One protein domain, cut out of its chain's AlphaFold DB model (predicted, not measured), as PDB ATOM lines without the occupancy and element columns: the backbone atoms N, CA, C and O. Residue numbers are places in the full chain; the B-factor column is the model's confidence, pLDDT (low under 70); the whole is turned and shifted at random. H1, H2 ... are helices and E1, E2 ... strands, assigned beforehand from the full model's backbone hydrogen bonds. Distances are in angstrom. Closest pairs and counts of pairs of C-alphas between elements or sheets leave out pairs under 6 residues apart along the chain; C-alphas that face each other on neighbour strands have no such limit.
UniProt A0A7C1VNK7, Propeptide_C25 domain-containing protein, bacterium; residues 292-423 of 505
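AT A GLANCE: This is residues 292 to 423 of the 505 residues of the protein "Propeptide_C25 domain-containing protein" of bacterium (UniProt A0A7C1VNK7). A head of two small sheets, partly face to face and joined where E4 runs on into E5, has a long thin arm that ends in the hairpin E7 and E8. H3 and H4 pack on each other in the arm between the head and that hairpin, H2 lies at the head, and residues 292 to 297 of H1 stick out. The printed part has 132 residues, in the order H1 E1 E2 H2 E3 E4 E5 E6 H3 E7 E8 H4 E9, four named helices and nine named strands of the mixed class. The sheets run E1 E9 E3 E4, E2 E6 E5 and E7 E8, all antiparallel. The whole is only just extended, close to loose, with a radius of gyration of the C-alphas of 21.4 A and spans of 71 by 34 by 22 A.

HOW THE PARTS SIT: H1, residues 292 to 299, is not on the sheet of E1, residues 302 to 307, E9, 417 to 422, E3, 336 to 339, and E4, 342 to 344. Across this sheet N 305 and O 419 are 2.9 A apart, N 338 and O 420 2.9 A, and N 339 and O 342, in the hairpin of E3 and E4, 2.9 A. From edge to edge its strands' lines turn by 98 degrees. E2, residues 311 to 316, is antiparallel to E6, 361 to 366, with N 313 and O 364 2.8 A apart. H2, residues 317 to 323, is only just not on the first sheet, with 4 pairs of C-alphas within 10 A. E5, residues 346 to 349, forms a hairpin with E6, with N 363 and O 347 2.7 A apart. The closest C-alphas of E1 and E6, Val 307 and Gly 366, are 6.2 A apart. H3, residues 372 to 377, and H4, 407 to 411, touch, closest at the C-alphas of Asp 372 and Ala 407, 4.7 A. E7, residues 388 to 391, and E8, 398 to 401, form a hairpin, with N 390 and O 399 2.9 A apart; both are apart from E9. In H1, H2, H3 and H4 every O i to N i+4 pair is within hydrogen-bond range.

IN THESE COORDINATES: H1 begins at C-alpha 292 (133.295, 74.722, 123.895) and spans 9.7 A. E1 spans 16.0 A, E2 16.4 A, E6 14.9 A and E9 16.3 A. E7 begins at C-alpha 388 (116.210, 98.864, 90.837), and E9 ends at C-alpha 422 (130.064, 89.865, 133.625).

THE WHOLE: The two C-alphas farthest apart, Asp 353 and Gly 396, are 71.9 A apart. The printed part has no cut. The links H2 to E3 and E5 to E6 are long. Mean pLDDT of the printed part is 84.8, with residues 292 to 300, 393, and 412 to 413 under 70.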
ATOM      1  N   SER A 292     134.338  74.948 122.893       56.69
ATOM      2  CA  SER A 292     133.295  74.722 123.895       56.69
ATOM      3  C   SER A 292     133.857  74.789 125.310       56.69
ATOM      4  O   SER A 292     133.247  75.430 126.155       56.69
ATOM      5  N   GLN A 293     135.037  74.229 125.571       56.22
ATOM      6  CA  GLN A 293     135.687  74.304 126.879       56.22
ATOM      7  C   GLN A 293     136.096  75.742 127.223       56.22
ATOM      8  O   GLN A 293     135.740  76.244 128.285       56.22
ATOM      9  N   LYS A 294     136.734  76.452 126.284       56.31
ATOM     10  CA  LYS A 294     137.093  77.871 126.447       56.31
ATOM     11  C   LYS A 294     135.860  78.774 126.590       56.31
ATOM     12  O   LYS A 294     135.871  79.747 127.338       56.31
ATOM     13  N   LEU A 295     134.785  78.441 125.882       53.34
ATOM     14  CA  LEU A 295     133.500  79.117 125.992       53.34
ATOM     15  C   LEU A 295     132.815  78.784 127.326       53.34
ATOM     16  O   LEU A 295     132.192  79.661 127.891       53.34
ATOM     17  N   THR A 296     132.962  77.575 127.867       53.12
ATOM     18  CA  THR A 296     132.404  77.181 129.176       53.12
ATOM     19  C   THR A 296     133.090  77.937 130.311       53.12
ATOM     20  O   THR A 296     132.406  78.446 131.192       53.12
ATOM     21  N   GLU A 297     134.413  78.107 130.248       54.28
ATOM     22  CA  GLU A 297     135.156  78.973 131.175       54.28
ATOM     23  C   GLU A 297     134.689  80.436 131.061       54.28
ATOM     24  O   GLU A 297     134.381  81.059 132.071       54.28
ATOM     25  N   SER A 298     134.506  80.962 129.842       53.44
ATOM     26  CA  SER A 298     133.998  82.328 129.628       53.44
ATOM     27  C   SER A 298     132.516  82.519 129.986       53.44
ATOM     28  O   SER A 298     132.142  83.615 130.383       53.44
ATOM     29  N   ILE A 299     131.665  81.502 129.822       53.91
ATOM     30  CA  ILE A 299     130.226  81.537 130.144       53.91
ATOM     31  C   ILE A 299     130.011  81.371 131.647       53.91
ATOM     32  O   ILE A 299     129.041  81.906 132.175       53.91
ATOM     33  N   SER A 300     130.914  80.678 132.349       58.81
ATOM     34  CA  SER A 300     130.816  80.515 133.801       58.81
ATOM     35  C   SER A 300     130.846  81.841 134.563       58.81
ATOM     36  O   SER A 300     130.411  81.863 135.703       58.81
ATOM     37  N   GLN A 301     131.267  82.942 133.925       74.06
ATOM     38  CA  GLN A 301     131.345  84.285 134.509       74.06
ATOM     39  C   GLN A 301     130.393  85.304 133.860       74.06
ATOM     40  O   GLN A 301     130.632  86.510 133.945       74.06
ATOM     41  N   GLN A 302     129.346  84.852 133.156       83.69
ATOM     42  CA  GLN A 302     128.430  85.756 132.455       83.69
ATOM     43  C   GLN A 302     126.962  85.356 132.602       83.69
ATOM     44  O   GLN A 302     126.594  84.190 132.460       83.69
ATOM     45  N   VAL A 303     126.107  86.354 132.809       87.06
ATOM     46  CA  VAL A 303     124.648  86.217 132.850       87.06
ATOM     47  C   VAL A 303     124.046  86.927 131.642       87.06
ATOM     48  O   VAL A 303     124.372  88.081 131.360       87.06
ATOM     49  N   LYS A 304     123.150  86.229 130.931       91.19
ATOM     50  CA  LYS A 304     122.361  86.794 129.834       91.19
ATOM     51  C   LYS A 304     121.081  87.399 130.402       91.19
ATOM     52  O   LYS A 304     120.267  86.688 130.991       91.19
ATOM     53  N   ILE A 305     120.875  88.684 130.158       93.19
ATOM     54  CA  ILE A 305     119.672  89.410 130.559       93.19
ATOM     55  C   ILE A 305     118.951  89.846 129.285       93.19
ATOM     56  O   ILE A 305     119.546  90.502 128.427       93.19
ATOM     57  N   VAL A 306     117.688  89.446 129.132       94.38
ATOM     58  CA  VAL A 306     116.867  89.795 127.965       94.38
ATOM     59  C   VAL A 306     115.886  90.898 128.344       94.38
ATOM     60  O   VAL A 306     115.158  90.776 129.329       94.38
ATOM     61  N   VAL A 307     115.879  91.968 127.553       93.00
ATOM     62  CA  VAL A 307     115.056  93.163 127.755       93.00
ATOM     63  C   VAL A 307     114.229  93.420 126.501       93.00
ATOM     64  O   VAL A 307     114.792  93.642 125.434       93.00
ATOM     65  N   ASP A 308     112.905  93.432 126.623       88.12
ATOM     66  CA  ASP A 308     111.963  93.689 125.521       88.12
ATOM     67  C   ASP A 308     111.345  95.101 125.578       88.12
ATOM     68  O   ASP A 308     110.646  95.537 124.663       88.12
ATOM     69  N   ARG A 309     111.605  95.853 126.656       86.25
ATOM     70  CA  ARG A 309     111.041  97.188 126.895       86.25
ATOM     71  C   ARG A 309     112.066  98.140 127.479       86.25
ATOM     72  O   ARG A 309     112.911  97.756 128.282       86.25
ATOM     73  N   ASP A 310     111.931  99.411 127.139       89.81
ATOM     74  CA  ASP A 310     112.724 100.463 127.765       89.81
ATOM     75  C   ASP A 310     112.287 100.657 129.225       89.81
ATOM     76  O   ASP A 310     111.089 100.715 129.513       89.81
ATOM     77  N   GLY A 311     113.238 100.763 130.152       90.75
ATOM     78  CA  GLY A 311     112.926 100.964 131.564       90.75
ATOM     79  C   GLY A 311     114.105 100.764 132.508       90.75
ATOM     80  O   GLY A 311     115.188 100.347 132.109       90.75
ATOM     81  N   ILE A 312     113.883 101.069 133.787       93.12
ATOM     82  CA  ILE A 312     114.822 100.727 134.858       93.12
ATOM     83  C   ILE A 312     114.529  99.299 135.317       93.12
ATOM     84  O   ILE A 312     113.385  98.964 135.626       93.12
ATOM     85  N   TYR A 313     115.568  98.475 135.357       92.19
ATOM     86  CA  TYR A 313     115.527  97.080 135.776       92.19
ATOM     87  C   TYR A 313     116.342  96.901 137.047       92.19
ATOM     88  O   TYR A 313     117.371  97.554 137.222       92.19
ATOM     89  N   GLN A 314     115.876  96.002 137.910       94.81
ATOM     90  CA  GLN A 314     116.543  95.617 139.145       94.81
ATOM     91  C   GLN A 314     116.719  94.101 139.170       94.81
ATOM     92  O   GLN A 314     115.788  93.369 138.837       94.81
ATOM     93  N   LEU A 315     117.917  93.655 139.537       92.12
ATOM     94  CA  LEU A 315     118.276  92.256 139.732       92.12
ATOM     95  C   LEU A 315     118.808  92.110 141.154       92.12
ATOM     96  O   LEU A 315     119.837  92.704 141.482       92.12
ATOM     97  N   GLY A 316     118.099  91.362 141.989       91.88
ATOM     98  CA  GLY A 316     118.542  91.000 143.324       91.88
ATOM     99  C   GLY A 316     119.198  89.623 143.360       91.88
ATOM    100  O   GLY A 316     119.354  88.930 142.345       91.88
ATOM    101  N   TYR A 317     119.582  89.221 144.569       89.81
ATOM    102  CA  TYR A 317     120.205  87.927 144.847       89.81
ATOM    103  C   TYR A 317     119.376  86.741 144.331       89.81
ATOM    104  O   TYR A 317     119.886  85.890 143.598       89.81
ATOM    105  N   ASP A 318     118.086  86.702 144.678       88.00
ATOM    106  CA  ASP A 318     117.206  85.568 144.377       88.00
ATOM    107  C   ASP A 318     117.027  85.366 142.866       88.00
ATOM    108  O   ASP A 318     116.910  84.226 142.403       88.00
ATOM    109  N   GLU A 319     117.048  86.438 142.070       85.75
ATOM    110  CA  GLU A 319     116.917  86.332 140.618       85.75
ATOM    111  C   GLU A 319     118.204  85.862 139.941       85.75
ATOM    112  O   GLU A 319     118.134  85.065 139.004       85.75
ATOM    113  N   LEU A 320     119.375  86.261 140.444       84.81
ATOM    114  CA  LEU A 320     120.652  85.724 139.962       84.81
ATOM    115  C   LEU A 320     120.809  84.237 140.322       84.81
ATOM    116  O   LEU A 320     121.203  83.438 139.467       84.81
ATOM    117  N   VAL A 321     120.415  83.832 141.534       84.44
ATOM    118  CA  VAL A 321     120.383  82.411 141.928       84.44
ATOM    119  C   VAL A 321     119.391  81.628 141.070       84.44
ATOM    120  O   VAL A 321     119.725  80.553 140.573       84.44
ATOM    121  N   SER A 322     118.190  82.168 140.838       77.75
ATOM    122  CA  SER A 322     117.168  81.530 139.992       77.75
ATOM    123  C   SER A 322     117.600  81.419 138.535       77.75
ATOM    124  O   SER A 322     117.219  80.466 137.852       77.75
ATOM    125  N   ALA A 323     118.423  82.356 138.057       73.94
ATOM    126  CA  ALA A 323     119.054  82.235 136.756       73.94
ATOM    127  C   ALA A 323     119.966  81.006 136.722       73.94
ATOM    128  O   ALA A 323     120.017  80.362 135.686       73.94
ATOM    129  N   GLY A 324     120.589  80.625 137.839       75.56
ATOM    130  CA  GLY A 324     121.512  79.496 137.987       75.56
ATOM    131  C   GLY A 324     122.945  79.930 138.297       75.56
ATOM    132  O   GLY A 324     123.875  79.152 138.092       75.56
ATOM    133  N   LEU A 325     123.124  81.175 138.751       77.75
ATOM    134  CA  LEU A 325     124.406  81.711 139.181       77.75
ATOM    135  C   LEU A 325     124.731  81.254 140.606       77.75
ATOM    136  O   LEU A 325     123.864  81.286 141.480       77.75
ATOM    137  N   ASP A 326     125.985  80.880 140.856       79.88
ATOM    138  CA  ASP A 326     126.486  80.751 142.226       79.88
ATOM    139  C   ASP A 326     126.867  82.146 142.730       79.88
ATOM    140  O   ASP A 326     127.924  82.681 142.398       79.88
ATOM    141  N   VAL A 327     125.931  82.779 143.435       80.19
ATOM    142  CA  VAL A 327     126.048  84.172 143.896       80.19
ATOM    143  C   VAL A 327     126.883  84.276 145.179       80.19
ATOM    144  O   VAL A 327     127.383  85.349 145.509       80.19
ATOM    145  N   GLY A 328     127.078  83.160 145.893       70.38
ATOM    146  CA  GLY A 328     127.785  83.130 147.170       70.38
ATOM    147  C   GLY A 328     129.246  83.559 147.030       70.38
ATOM    148  O   GLY A 328     130.083  82.784 146.571       70.38
ATOM    149  N   GLY A 329     129.564  84.780 147.466       74.19
ATOM    150  CA  GLY A 329     130.917  85.341 147.409       74.19
ATOM    151  C   GLY A 329     131.271  86.043 146.096       74.19
ATOM    152  O   GLY A 329     132.458  86.217 145.808       74.19
ATOM    153  N   LEU A 330     130.278  86.435 145.290       86.69
ATOM    154  CA  LEU A 330     130.511  87.368 144.189       86.69
ATOM    155  C   LEU A 330     130.827  88.759 144.735       86.69
ATOM    156  O   LEU A 330     130.086  89.279 145.559       86.69
ATOM    157  N   ASP A 331     131.894  89.366 144.220       90.25
ATOM    158  CA  ASP A 331     132.240  90.758 144.500       90.25
ATOM    159  C   ASP A 331     131.489  91.683 143.519       90.25
ATOM    160  O   ASP A 331     131.868  91.752 142.336       90.25
ATOM    161  N   PRO A 332     130.440  92.403 143.965       92.19
ATOM    162  CA  PRO A 332     129.649  93.280 143.103       92.19
ATOM    163  C   PRO A 332     130.448  94.446 142.522       92.19
ATOM    164  O   PRO A 332     130.082  94.971 141.465       92.19
ATOM    165  N   THR A 333     131.587  94.816 143.120       92.31
ATOM    166  CA  THR A 333     132.456  95.867 142.570       92.31
ATOM    167  C   THR A 333     133.055  95.458 141.219       92.31
ATOM    168  O   THR A 333     133.397  96.308 140.394       92.31
ATOM    169  N   THR A 334     133.080  94.159 140.913       91.88
ATOM    170  CA  THR A 334     133.556  93.621 139.629       91.88
ATOM    171  C   THR A 334     132.479  93.535 138.549       91.88
ATOM    172  O   THR A 334     132.784  93.156 137.417       91.88
ATOM    173  N   PHE A 335     131.226  93.887 138.859       93.06
ATOM    174  CA  PHE A 335     130.137  93.820 137.892       93.06
ATOM    175  C   PHE A 335     130.352  94.783 136.720       93.06
ATOM    176  O   PHE A 335     130.667  95.972 136.877       93.06
ATOM    177  N   HIS A 336     130.152  94.251 135.516       94.44
ATOM    178  CA  HIS A 336     130.258  94.980 134.261       94.44
ATOM    179  C   HIS A 336     129.171  94.513 133.302       94.44
ATOM    180  O   HIS A 336     129.163  93.366 132.854       94.44
ATOM    181  N   LEU A 337     128.244  95.422 133.000       95.81
ATOM    182  CA  LEU A 337     127.141  95.191 132.081       95.81
ATOM    183  C   LEU A 337     127.474  95.759 130.698       95.81
ATOM    184  O   LEU A 337     127.905  96.907 130.574       95.81
ATOM    185  N   THR A 338     127.229  94.974 129.652       95.12
ATOM    186  CA  THR A 338     127.365  95.422 128.260       95.12
ATOM    187  C   THR A 338     126.126  95.073 127.444       95.12
ATOM    188  O   THR A 338     125.462  94.071 127.697       95.12
ATOM    189  N   SER A 339     125.815  95.884 126.437       94.25
ATOM    190  CA  SER A 339     124.785  95.596 125.430       94.25
ATOM    191  C   SER A 339     125.307  96.010 124.062       94.25
ATOM    192  O   SER A 339     125.873  97.089 123.905       94.25
ATOM    193  N   GLN A 340     125.158  95.135 123.062       90.69
ATOM    194  CA  GLN A 340     125.605  95.379 121.679       90.69
ATOM    195  C   GLN A 340     127.092  95.812 121.558       90.69
ATOM    196  O   GLN A 340     127.506  96.469 120.596       90.69
ATOM    197  N   GLY A 341     127.926  95.398 122.520       88.56
ATOM    198  CA  GLY A 341     129.352  95.736 122.601       88.56
ATOM    199  C   GLY A 341     129.657  97.127 123.170       88.56
ATOM    200  O   GLY A 341     130.774  97.600 122.995       88.56
ATOM    201  N   GLN A 342     128.687  97.787 123.803       91.25
ATOM    202  CA  GLN A 342     128.875  99.040 124.534       91.25
ATOM    203  C   GLN A 342     128.649  98.839 126.032       91.25
ATOM    204  O   GLN A 342     127.813  98.024 126.433       91.25
ATOM    205  N   ASP A 343     129.382  99.601 126.840       95.12
ATOM    206  CA  ASP A 343     129.247  99.589 128.292       95.12
ATOM    207  C   ASP A 343     127.927 100.223 128.726       95.12
ATOM    208  O   ASP A 343     127.534 101.286 128.240       95.12
ATOM    209  N   VAL A 344     127.266  99.580 129.681       96.00
ATOM    210  CA  VAL A 344     126.027 100.059 130.288       96.00
ATOM    211  C   VAL A 344     126.330 100.379 131.742       96.00
ATOM    212  O   VAL A 344     126.804  99.523 132.487       96.00
ATOM    213  N   ALA A 345     126.081 101.625 132.143       97.06
ATOM    214  CA  ALA A 345     126.267 102.027 133.530       97.06
ATOM    215  C   ALA A 345     125.293 101.271 134.438       97.06
ATOM    216  O   ALA A 345     124.115 101.133 134.104       97.06
ATOM    217  N   ILE A 346     125.790 100.818 135.588       96.75
ATOM    218  CA  ILE A 346     125.002 100.125 136.613       96.75
ATOM    219  C   ILE A 346     125.074 100.870 137.943       96.75
ATOM    220  O   ILE A 346     126.032 101.592 138.215       96.75
ATOM    221  N   TYR A 347     124.065 100.695 138.778       95.56
ATOM    222  CA  TYR A 347     124.076 101.111 140.175       95.56
ATOM    223  C   TYR A 347     123.906  99.871 141.042       95.56
ATOM    224  O   TYR A 347     122.980  99.104 140.794       95.56
ATOM    225  N   VAL A 348     124.783  99.657 142.020       94.56
ATOM    226  CA  VAL A 348     124.696  98.502 142.919       94.56
ATOM    227  C   VAL A 348     124.575  99.004 144.351       94.56
ATOM    228  O   VAL A 348     125.387  99.815 144.790       94.56
ATOM    229  N   THR A 349     123.539  98.575 145.068       93.25
ATOM    230  CA  THR A 349     123.407  98.850 146.507       93.25
ATOM    231  C   THR A 349     124.108  97.763 147.310       93.25
ATOM    232  O   THR A 349     123.971  96.600 146.947       93.25
ATOM    233  N   GLY A 350     124.795  98.139 148.393       88.62
ATOM    234  CA  GLY A 350     125.467  97.197 149.296       88.62
ATOM    235  C   GLY A 350     126.846  96.726 148.832       88.62
ATOM    236  O   GLY A 350     127.462  95.918 149.505       88.62
ATOM    237  N   GLU A 351     127.387  97.265 147.728       90.94
ATOM    238  CA  GLU A 351     128.684  96.817 147.189       90.94
ATOM    239  C   GLU A 351     129.903  97.154 148.076       90.94
ATOM    240  O   GLU A 351     131.027  96.771 147.747       90.94
ATOM    241  N   GLU A 352     129.722  97.872 149.192       90.19
ATOM    242  CA  GLU A 352     130.810  98.327 150.066       90.19
ATOM    243  C   GLU A 352     131.506  97.209 150.854       90.19
ATOM    244  O   GLU A 352     132.644  97.398 151.299       90.19
ATOM    245  N   ASP A 353     130.843  96.074 151.061       89.25
ATOM    246  CA  ASP A 353     131.390  94.937 151.808       89.25
ATOM    247  C   ASP A 353     132.009  93.848 150.913       89.25
ATOM    248  O   ASP A 353     132.542  92.863 151.431       89.25
ATOM    249  N   PHE A 354     132.035  94.080 149.593       90.62
ATOM    250  CA  PHE A 354     132.559  93.166 148.572       90.62
ATOM    251  C   PHE A 354     131.832  91.811 148.507       90.62
ATOM    252  O   PHE A 354     132.385  90.849 147.965       90.62
ATOM    253  N   SER A 355     130.609  91.724 149.031       90.75
ATOM    254  CA  SER A 355     129.708  90.582 148.886       90.75
ATOM    255  C   SER A 355     128.431  91.032 148.180       90.75
ATOM    256  O   SER A 355     128.057  92.193 148.267       90.75
ATOM    257  N   PHE A 356     127.785  90.141 147.428       90.94
ATOM    258  CA  PHE A 356     126.442  90.383 146.901       90.94
ATOM    259  C   PHE A 356     125.456  89.503 147.668       90.94
ATOM    260  O   PHE A 356     125.313  88.311 147.381       90.94
ATOM    261  N   ASP A 357     124.810  90.093 148.665       90.81
ATOM    262  CA  ASP A 357     123.956  89.433 149.646       90.81
ATOM    263  C   ASP A 357     122.458  89.624 149.332       90.81
ATOM    264  O   ASP A 357     122.057  90.314 148.397       90.81
ATOM    265  N   GLN A 358     121.574  89.015 150.133       89.94
ATOM    266  CA  GLN A 358     120.120  89.011 149.890       89.94
ATOM    267  C   GLN A 358     119.463  90.413 149.894       89.94
ATOM    268  O   GLN A 358     118.335  90.561 149.425       89.94
ATOM    269  N   GLY A 359     120.140  91.432 150.434       88.00
ATOM    270  CA  GLY A 359     119.683  92.827 150.427       88.00
ATOM    271  C   GLY A 359     120.165  93.650 149.228       88.00
ATOM    272  O   GLY A 359     119.694  94.777 149.056       88.00
ATOM    273  N   ASP A 360     121.066  93.104 148.414       93.88
ATOM    274  CA  ASP A 360     121.767  93.857 147.382       93.88
ATOM    275  C   ASP A 360     121.037  93.793 146.049       93.88
ATOM    276  O   ASP A 360     120.367  92.815 145.701       93.88
ATOM    277  N   VAL A 361     121.148  94.884 145.293       94.19
ATOM    278  CA  VAL A 361     120.395  95.076 144.059       94.19
ATOM    279  C   VAL A 361     121.281  95.727 143.015       94.19
ATOM    280  O   VAL A 361     121.784  96.834 143.209       94.19
ATOM    281  N   LEU A 362     121.401  95.077 141.859       94.56
ATOM    282  CA  LEU A 362     121.940  95.672 140.645       94.56
ATOM    283  C   LEU A 362     120.809  96.366 139.885       94.56
ATOM    284  O   LEU A 362     119.837  95.737 139.480       94.56
ATOM    285  N   THR A 363     120.960  97.663 139.646       96.19
ATOM    286  CA  THR A 363     120.024  98.505 138.896       96.19
ATOM    287  C   THR A 363     120.652  98.983 137.586       96.19
ATOM    288  O   THR A 363     121.791  99.454 137.574       96.19
ATOM    289  N   PHE A 364     119.915  98.908 136.476       96.94
ATOM    290  CA  PHE A 364     120.360  99.427 135.177       96.94
ATOM    291  C   PHE A 364     119.199  99.946 134.319       96.94
ATOM    292  O   PHE A 364     118.049  99.560 134.517       96.94
ATOM    293  N   TYR A 365     119.491 100.821 133.351       96.38
ATOM    294  CA  TYR A 365     118.514 101.222 132.334       96.38
ATOM    295  C   TYR A 365     118.608 100.277 131.135       96.38
ATOM    296  O   TYR A 365     119.597 100.278 130.397       96.38
ATOM    297  N   GLY A 366     117.591  99.440 130.974       94.69
ATOM    298  CA  GLY A 366     117.439  98.534 129.848       94.69
ATOM    299  C   GLY A 366     116.677  99.213 128.718       94.69
ATOM    300  O   GLY A 366     115.763  99.998 128.950       94.69
ATOM    301  N   GLN A 367     117.061  98.901 127.490       93.75
ATOM    302  CA  GLN A 367     116.425  99.368 126.269       93.75
ATOM    303  C   GLN A 367     116.096  98.164 125.401       93.75
ATOM    304  O   GLN A 367     116.928  97.259 125.260       93.75
ATOM    305  N   LYS A 368     114.915  98.183 124.787       92.44
ATOM    306  CA  LYS A 368     114.528  97.211 123.768       92.44
ATOM    307  C   LYS A 368     115.438  97.322 122.548       92.44
ATOM    308  O   LYS A 368     116.090  98.346 122.314       92.44
ATOM    309  N   PHE A 369     115.465  96.280 121.731       92.00
ATOM    310  CA  PHE A 369     116.286  96.275 120.534       92.00
ATOM    311  C   PHE A 369     115.632  97.138 119.450       92.00
ATOM    312  O   PHE A 369     114.456  96.977 119.135       92.00
ATOM    313  N   ARG A 370     116.395  98.092 118.899       87.75
ATOM    314  CA  ARG A 370     115.944  98.997 117.823       87.75
ATOM    315  C   ARG A 370     116.749  98.862 116.531       87.75
ATOM    316  O   ARG A 370     116.383  99.442 115.525       87.75
ATOM    317  N   GLY A 371     117.871  98.140 116.553       87.81
ATOM    318  CA  GLY A 371     118.755  97.982 115.395       87.81
ATOM    319  C   GLY A 371     119.652  99.183 115.062       87.81
ATOM    320  O   GLY A 371     120.608  98.997 114.317       87.81
ATOM    321  N   ASP A 372     119.418 100.371 115.635       88.56
ATOM    322  CA  ASP A 372     120.139 101.619 115.312       88.56
ATOM    323  C   ASP A 372     121.670 101.474 115.351       88.56
ATOM    324  O   ASP A 372     122.370 101.831 114.401       88.56
ATOM    325  N   LEU A 373     122.202 100.901 116.434       87.31
ATOM    326  CA  LEU A 373     123.646 100.754 116.628       87.31
ATOM    327  C   LEU A 373     124.268  99.738 115.659       87.31
ATOM    328  O   LEU A 373     125.375  99.949 115.163       87.31
ATOM    329  N   LEU A 374     123.569  98.636 115.374       84.19
ATOM    330  CA  LEU A 374     124.029  97.654 114.392       84.19
ATOM    331  C   LEU A 374     123.966  98.231 112.974       84.19
ATOM    332  O   LEU A 374     124.927  98.078 112.226       84.19
ATOM    333  N   ALA A 375     122.898  98.947 112.625       88.12
ATOM    334  CA  ALA A 375     122.787  99.649 111.350       88.12
ATOM    335  C   ALA A 375     123.937 100.648 111.160       88.12
ATOM    336  O   ALA A 375     124.554 100.683 110.100       88.12
ATOM    337  N   GLN A 376     124.300 101.391 112.209       89.81
ATOM    338  CA  GLN A 376     125.457 102.284 112.176       89.81
ATOM    339  C   GLN A 376     126.785 101.527 112.013       89.81
ATOM    340  O   GLN A 376     127.655 101.966 111.262       89.81
ATOM    341  N   ARG A 377     126.964 100.397 112.710       87.56
ATOM    342  CA  ARG A 377     128.190  99.583 112.639       87.56
ATOM    343  C   ARG A 377     128.405  98.968 111.256       87.56
ATOM    344  O   ARG A 377     129.551  98.818 110.843       87.56
ATOM    345  N   TYR A 378     127.323  98.627 110.565       86.75
ATOM    346  CA  TYR A 378     127.340  97.990 109.249       86.75
ATOM    347  C   TYR A 378     126.760  98.911 108.166       86.75
ATOM    348  O   TYR A 378     126.066  98.455 107.262       86.75
ATOM    349  N   ALA A 379     127.050 100.214 108.242       87.06
ATOM    350  CA  ALA A 379     126.524 101.204 107.298       87.06
ATOM    351  C   ALA A 379     126.916 100.925 105.829       87.06
ATOM    352  O   ALA A 379     126.205 101.334 104.918       87.06
ATOM    353  N   ASP A 380     128.017 100.202 105.604       90.31
ATOM    354  CA  ASP A 380     128.512  99.849 104.268       90.31
ATOM    355  C   ASP A 380     127.945  98.521 103.725       90.31
ATOM    356  O   ASP A 380     128.271  98.130 102.602       90.31
ATOM    357  N   GLU A 381     127.097  97.813 104.481       87.12
ATOM    358  CA  GLU A 381     126.563  96.496 104.089       87.12
ATOM    359  C   GLU A 381     125.781  96.562 102.764       87.12
ATOM    360  O   GLU A 381     125.816  95.631 101.956       87.12
ATOM    361  N   ASP A 382     125.132  97.698 102.489       85.62
ATOM    362  CA  ASP A 382     124.368  97.922 101.260       85.62
ATOM    363  C   ASP A 382     125.207  98.412 100.067       85.62
ATOM    364  O   ASP A 382     124.680  98.627  98.964       85.62
ATOM    365  N   ALA A 383     126.520  98.603 100.238       88.31
ATOM    366  CA  ALA A 383     127.368  99.227  99.224       88.31
ATOM    367  C   ALA A 383     127.355  98.453  97.894       88.31
ATOM    368  O   ALA A 383     127.385  99.065  96.827       88.31
ATOM    369  N   GLN A 384     127.263  97.121  97.960       86.06
ATOM    370  CA  GLN A 384     127.254  96.217  96.801       86.06
ATOM    371  C   GLN A 384     125.845  95.784  96.369       86.06
ATOM    372  O   GLN A 384     125.695  94.974  95.449       86.06
ATOM    373  N   TRP A 385     124.795  96.279  97.030       84.38
ATOM    374  CA  TRP A 385     123.432  95.881  96.703       84.38
ATOM    375  C   TRP A 385     122.993  96.497  95.371       84.38
ATOM    376  O   TRP A 385     123.337  97.633  95.034       84.38
ATOM    377  N   ARG A 386     122.237  95.722  94.583       85.06
ATOM    378  CA  ARG A 386     121.760  96.153  93.261       85.06
ATOM    379  C   ARG A 386     120.726  97.270  93.397       85.06
ATOM    380  O   ARG A 386     119.869  97.217  94.273       85.06
ATOM    381  N   SER A 387     120.774  98.229  92.476       83.12
ATOM    382  CA  SER A 387     119.728  99.241  92.314       83.12
ATOM    383  C   SER A 387     118.621  98.749  91.381       83.12
ATOM    384  O   SER A 387     118.874  97.968  90.459       83.12
ATOM    385  N   PHE A 388     117.404  99.242  91.588       75.62
ATOM    386  CA  PHE A 388     116.210  98.864  90.837       75.62
ATOM    387  C   PHE A 388     115.505 100.102  90.282       75.62
ATOM    388  O   PHE A 388     115.551 101.178  90.875       75.62
ATOM    389  N   PHE A 389     114.834  99.956  89.141       80.94
ATOM    390  CA  PHE A 389     113.961 101.006  88.622       80.94
ATOM    391  C   PHE A 389     112.633 100.990  89.382       80.94
ATOM    392  O   PHE A 389     111.965  99.958  89.438       80.94
ATOM    393  N   GLN A 390     112.244 102.134  89.936       76.25
ATOM    394  CA  GLN A 390     110.969 102.341  90.618       76.25
ATOM    395  C   GLN A 390     110.163 103.391  89.856       76.25
ATOM    396  O   GLN A 390     110.690 104.447  89.519       76.25
ATOM    397  N   GLN A 391     108.888 103.113  89.590       77.44
ATOM    398  CA  GLN A 391     107.975 104.115  89.047       77.44
ATOM    399  C   GLN A 391     107.449 105.001  90.184       77.44
ATOM    400  O   GLN A 391     106.996 104.477  91.200       77.44
ATOM    401  N   ILE A 392     107.504 106.318  90.012       73.75
ATOM    402  CA  ILE A 392     106.956 107.316  90.930       73.75
ATOM    403  C   ILE A 392     105.428 107.336  90.743       73.75
ATOM    404  O   ILE A 392     104.962 107.637  89.639       73.75
ATOM    405  N   PRO A 393     104.627 106.975  91.767       67.00
ATOM    406  CA  PRO A 393     103.171 106.875  91.634       67.00
ATOM    407  C   PRO A 393     102.483 108.192  91.256       67.00
ATOM    408  O   PRO A 393     101.441 108.168  90.602       67.00
ATOM    409  N   GLU A 394     103.046 109.328  91.666       83.06
ATOM    410  CA  GLU A 394     102.442 110.654  91.515       83.06
ATOM    411  C   GLU A 394     102.469 111.167  90.069       83.06
ATOM    412  O   GLU A 394     101.521 111.826  89.641       83.06
ATOM    413  N   ASP A 395     103.532 110.877  89.314       85.50
ATOM    414  CA  ASP A 395     103.745 111.415  87.961       85.50
ATOM    415  C   ASP A 395     104.051 110.348  86.893       85.50
ATOM    416  O   ASP A 395     104.138 110.659  85.702       85.50
ATOM    417  N   GLY A 396     104.183 109.080  87.291       77.50
ATOM    418  CA  GLY A 396     104.461 107.956  86.402       77.50
ATOM    419  C   GLY A 396     105.890 107.912  85.853       77.50
ATOM    420  O   GLY A 396     106.177 107.030  85.033       77.50
ATOM    421  N   SER A 397     106.772 108.822  86.279       80.44
ATOM    422  CA  SER A 397     108.192 108.832  85.921       80.44
ATOM    423  C   SER A 397     108.955 107.708  86.633       80.44
ATOM    424  O   SER A 397     108.418 107.038  87.510       80.44
ATOM    425  N   TYR A 398     110.200 107.439  86.228       76.69
ATOM    426  CA  TYR A 398     111.025 106.393  86.840       76.69
ATOM    427  C   TYR A 398     112.208 107.003  87.586       76.69
ATOM    428  O   TYR A 398     112.913 107.857  87.050       76.69
ATOM    429  N   THR A 399     112.463 106.503  88.792       80.19
ATOM    430  CA  THR A 399     113.657 106.783  89.591       80.19
ATOM    431  C   THR A 399     114.467 105.508  89.821       80.19
ATOM    432  O   THR A 399     113.986 104.390  89.610       80.19
ATOM    433  N   ILE A 400     115.719 105.671  90.237       81.00
ATOM    434  CA  ILE A 400     116.561 104.568  90.691       81.00
ATOM    435  C   ILE A 400     116.374 104.452  92.202       81.00
ATOM    436  O   ILE A 400     116.807 105.321  92.954       81.00
ATOM    437  N   TRP A 401     115.748 103.367  92.637       80.75
ATOM    438  CA  TRP A 401     115.679 102.993  94.041       80.75
ATOM    439  C   TRP A 401     116.861 102.087  94.385       80.75
ATOM    440  O   TRP A 401     117.163 101.136  93.658       80.75
ATOM    441  N   LYS A 402     117.544 102.374  95.493       80.50
ATOM    442  CA  LYS A 402     118.602 101.521  96.037       80.50
ATOM    443  C   LYS A 402     118.156 101.048  97.425       80.50
ATOM    444  O   LYS A 402     117.831 101.908  98.244       80.50
ATOM    445  N   PRO A 403     118.126  99.731  97.702       79.50
ATOM    446  CA  PRO A 403     117.875  99.250  99.054       79.50
ATOM    447  C   PRO A 403     118.980  99.759  99.983       79.50
ATOM    448  O   PRO A 403     120.150  99.767  99.595       79.50
ATOM    449  N   GLN A 404     118.596 100.179 101.186       82.81
ATOM    450  CA  GLN A 404     119.524 100.652 102.206       82.81
ATOM    451  C   GLN A 404     119.483  99.735 103.418       82.81
ATOM    452  O   GLN A 404     118.396  99.368 103.868       82.81
ATOM    453  N   PHE A 405     120.650  99.382 103.952       83.81
ATOM    454  CA  PHE A 405     120.723  98.646 105.208       83.81
ATOM    455  C   PHE A 405     120.430  99.612 106.358       83.81
ATOM    456  O   PHE A 405     121.130 100.605 106.544       83.81
ATOM    457  N   ASN A 406     119.359  99.361 107.110       85.50
ATOM    458  CA  ASN A 406     118.888 100.276 108.147       85.50
ATOM    459  C   ASN A 406     118.370  99.538 109.393       85.50
ATOM    460  O   ASN A 406     118.211  98.317 109.406       85.50
ATOM    461  N   ALA A 407     118.113 100.303 110.454       85.38
ATOM    462  CA  ALA A 407     117.651  99.800 111.745       85.38
ATOM    463  C   ALA A 407     116.319  99.037 111.640       85.38
ATOM    464  O   ALA A 407     116.177  97.954 112.211       85.38
ATOM    465  N   THR A 408     115.384  99.540 110.826       79.81
ATOM    466  CA  THR A 408     114.074  98.924 110.584       79.81
ATOM    467  C   THR A 408     114.197  97.512 110.013       79.81
ATOM    468  O   THR A 408     113.402  96.637 110.348       79.81
ATOM    469  N   MET A 409     115.198  97.239 109.167       77.06
ATOM    470  CA  MET A 409     115.434  95.884 108.652       77.06
ATOM    471  C   MET A 409     115.804  94.886 109.756       77.06
ATOM    472  O   MET A 409     115.465  93.709 109.636       77.06
ATOM    473  N   LEU A 410     116.490  95.342 110.806       78.62
ATOM    474  CA  LEU A 410     116.932  94.511 111.925       78.62
ATOM    475  C   LEU A 410     115.830  94.332 112.979       78.62
ATOM    476  O   LEU A 410     115.627  93.211 113.441       78.62
ATOM    477  N   GLU A 411     115.099  95.400 113.319       73.69
ATOM    478  CA  GLU A 411     113.996  95.367 114.301       73.69
ATOM    479  C   GLU A 411     112.888  94.372 113.905       73.69
ATOM    480  O   GLU A 411     112.295  93.730 114.766       73.69
ATOM    481  N   LYS A 412     112.638  94.165 112.603       68.62
ATOM    482  CA  LYS A 412     111.563  93.280 112.100       68.62
ATOM    483  C   LYS A 412     111.561  91.862 112.668       68.62
ATOM    484  O   LYS A 412     110.526  91.200 112.618       68.62
ATOM    485  N   TYR A 413     112.706  91.370 113.125       69.81
ATOM    486  CA  TYR A 413     112.841  89.992 113.583       69.81
ATOM    487  C   TYR A 413     112.758  89.849 115.102       69.81
ATOM    488  O   TYR A 413     112.465  88.752 115.575       69.81
ATOM    489  N   THR A 414     113.023  90.914 115.863       81.50
ATOM    490  CA  THR A 414     112.970  90.895 117.329       81.50
ATOM    491  C   THR A 414     113.071  92.305 117.915       81.50
ATOM    492  O   THR A 414     113.807  93.144 117.400       81.50
ATOM    493  N   ASP A 415     112.383  92.538 119.029       84.94
ATOM    494  CA  ASP A 415     112.585  93.672 119.935       84.94
ATOM    495  C   ASP A 415     113.298  93.269 121.242       84.94
ATOM    496  O   ASP A 415     113.601  94.131 122.070       84.94
ATOM    497  N   GLU A 416     113.648  91.988 121.411       91.00
ATOM    498  CA  GLU A 416     114.439  91.494 122.538       91.00
ATOM    499  C   GLU A 416     115.903  91.947 122.391       91.00
ATOM    500  O   GLU A 416     116.646  91.490 121.519       91.00
ATOM    501  N   ASN A 417     116.356  92.838 123.274       93.56
ATOM    502  CA  ASN A 417     117.762  93.208 123.403       93.56
ATOM    503  C   ASN A 417     118.461  92.321 124.431       93.56
ATOM    504  O   ASN A 417     117.886  91.950 125.457       93.56
ATOM    505  N   VAL A 418     119.734  92.021 124.182       94.38
ATOM    506  CA  VAL A 418     120.539  91.169 125.056       94.38
ATOM    507  C   VAL A 418     121.618  91.989 125.740       94.38
ATOM    508  O   VAL A 418     122.492  92.569 125.093       94.38
ATOM    509  N   TYR A 419     121.575  91.951 127.065       95.00
ATOM    510  CA  TYR A 419     122.595  92.474 127.952       95.00
ATOM    511  C   TYR A 419     123.407  91.313 128.528       95.00
ATOM    512  O   TYR A 419     122.866  90.256 128.859       95.00
ATOM    513  N   TRP A 420     124.713  91.518 128.656       93.38
ATOM    514  CA  TRP A 420     125.642  90.571 129.257       93.38
ATOM    515  C   TRP A 420     126.213  91.184 130.525       93.38
ATOM    516  O   TRP A 420     126.959  92.164 130.454       93.38
ATOM    517  N   LEU A 421     125.842  90.621 131.673       92.00
ATOM    518  CA  LEU A 421     126.456  90.937 132.957       92.00
ATOM    519  C   LEU A 421     127.647  90.012 133.154       92.00
ATOM    520  O   LEU A 421     127.488  88.794 133.151       92.00
ATOM    521  N   THR A 422     128.825  90.589 133.335       90.50
ATOM    522  CA  THR A 422     130.064  89.865 133.625       90.50
ATOM    523  C   THR A 422     130.592  90.258 135.003       90.50
ATOM    524  O   THR A 422     130.250  91.331 135.507       90.50
ATOM    525  N   TYR A 423     131.382  89.385 135.628       87.31
ATOM    526  CA  TYR A 423     131.934  89.582 136.972       87.31
ATOM    527  C   TYR A 423     133.305  88.904 137.118       87.31
ATOM    528  O   TYR A 423     133.678  88.055 136.309       87.31
TER     529      TYR A 423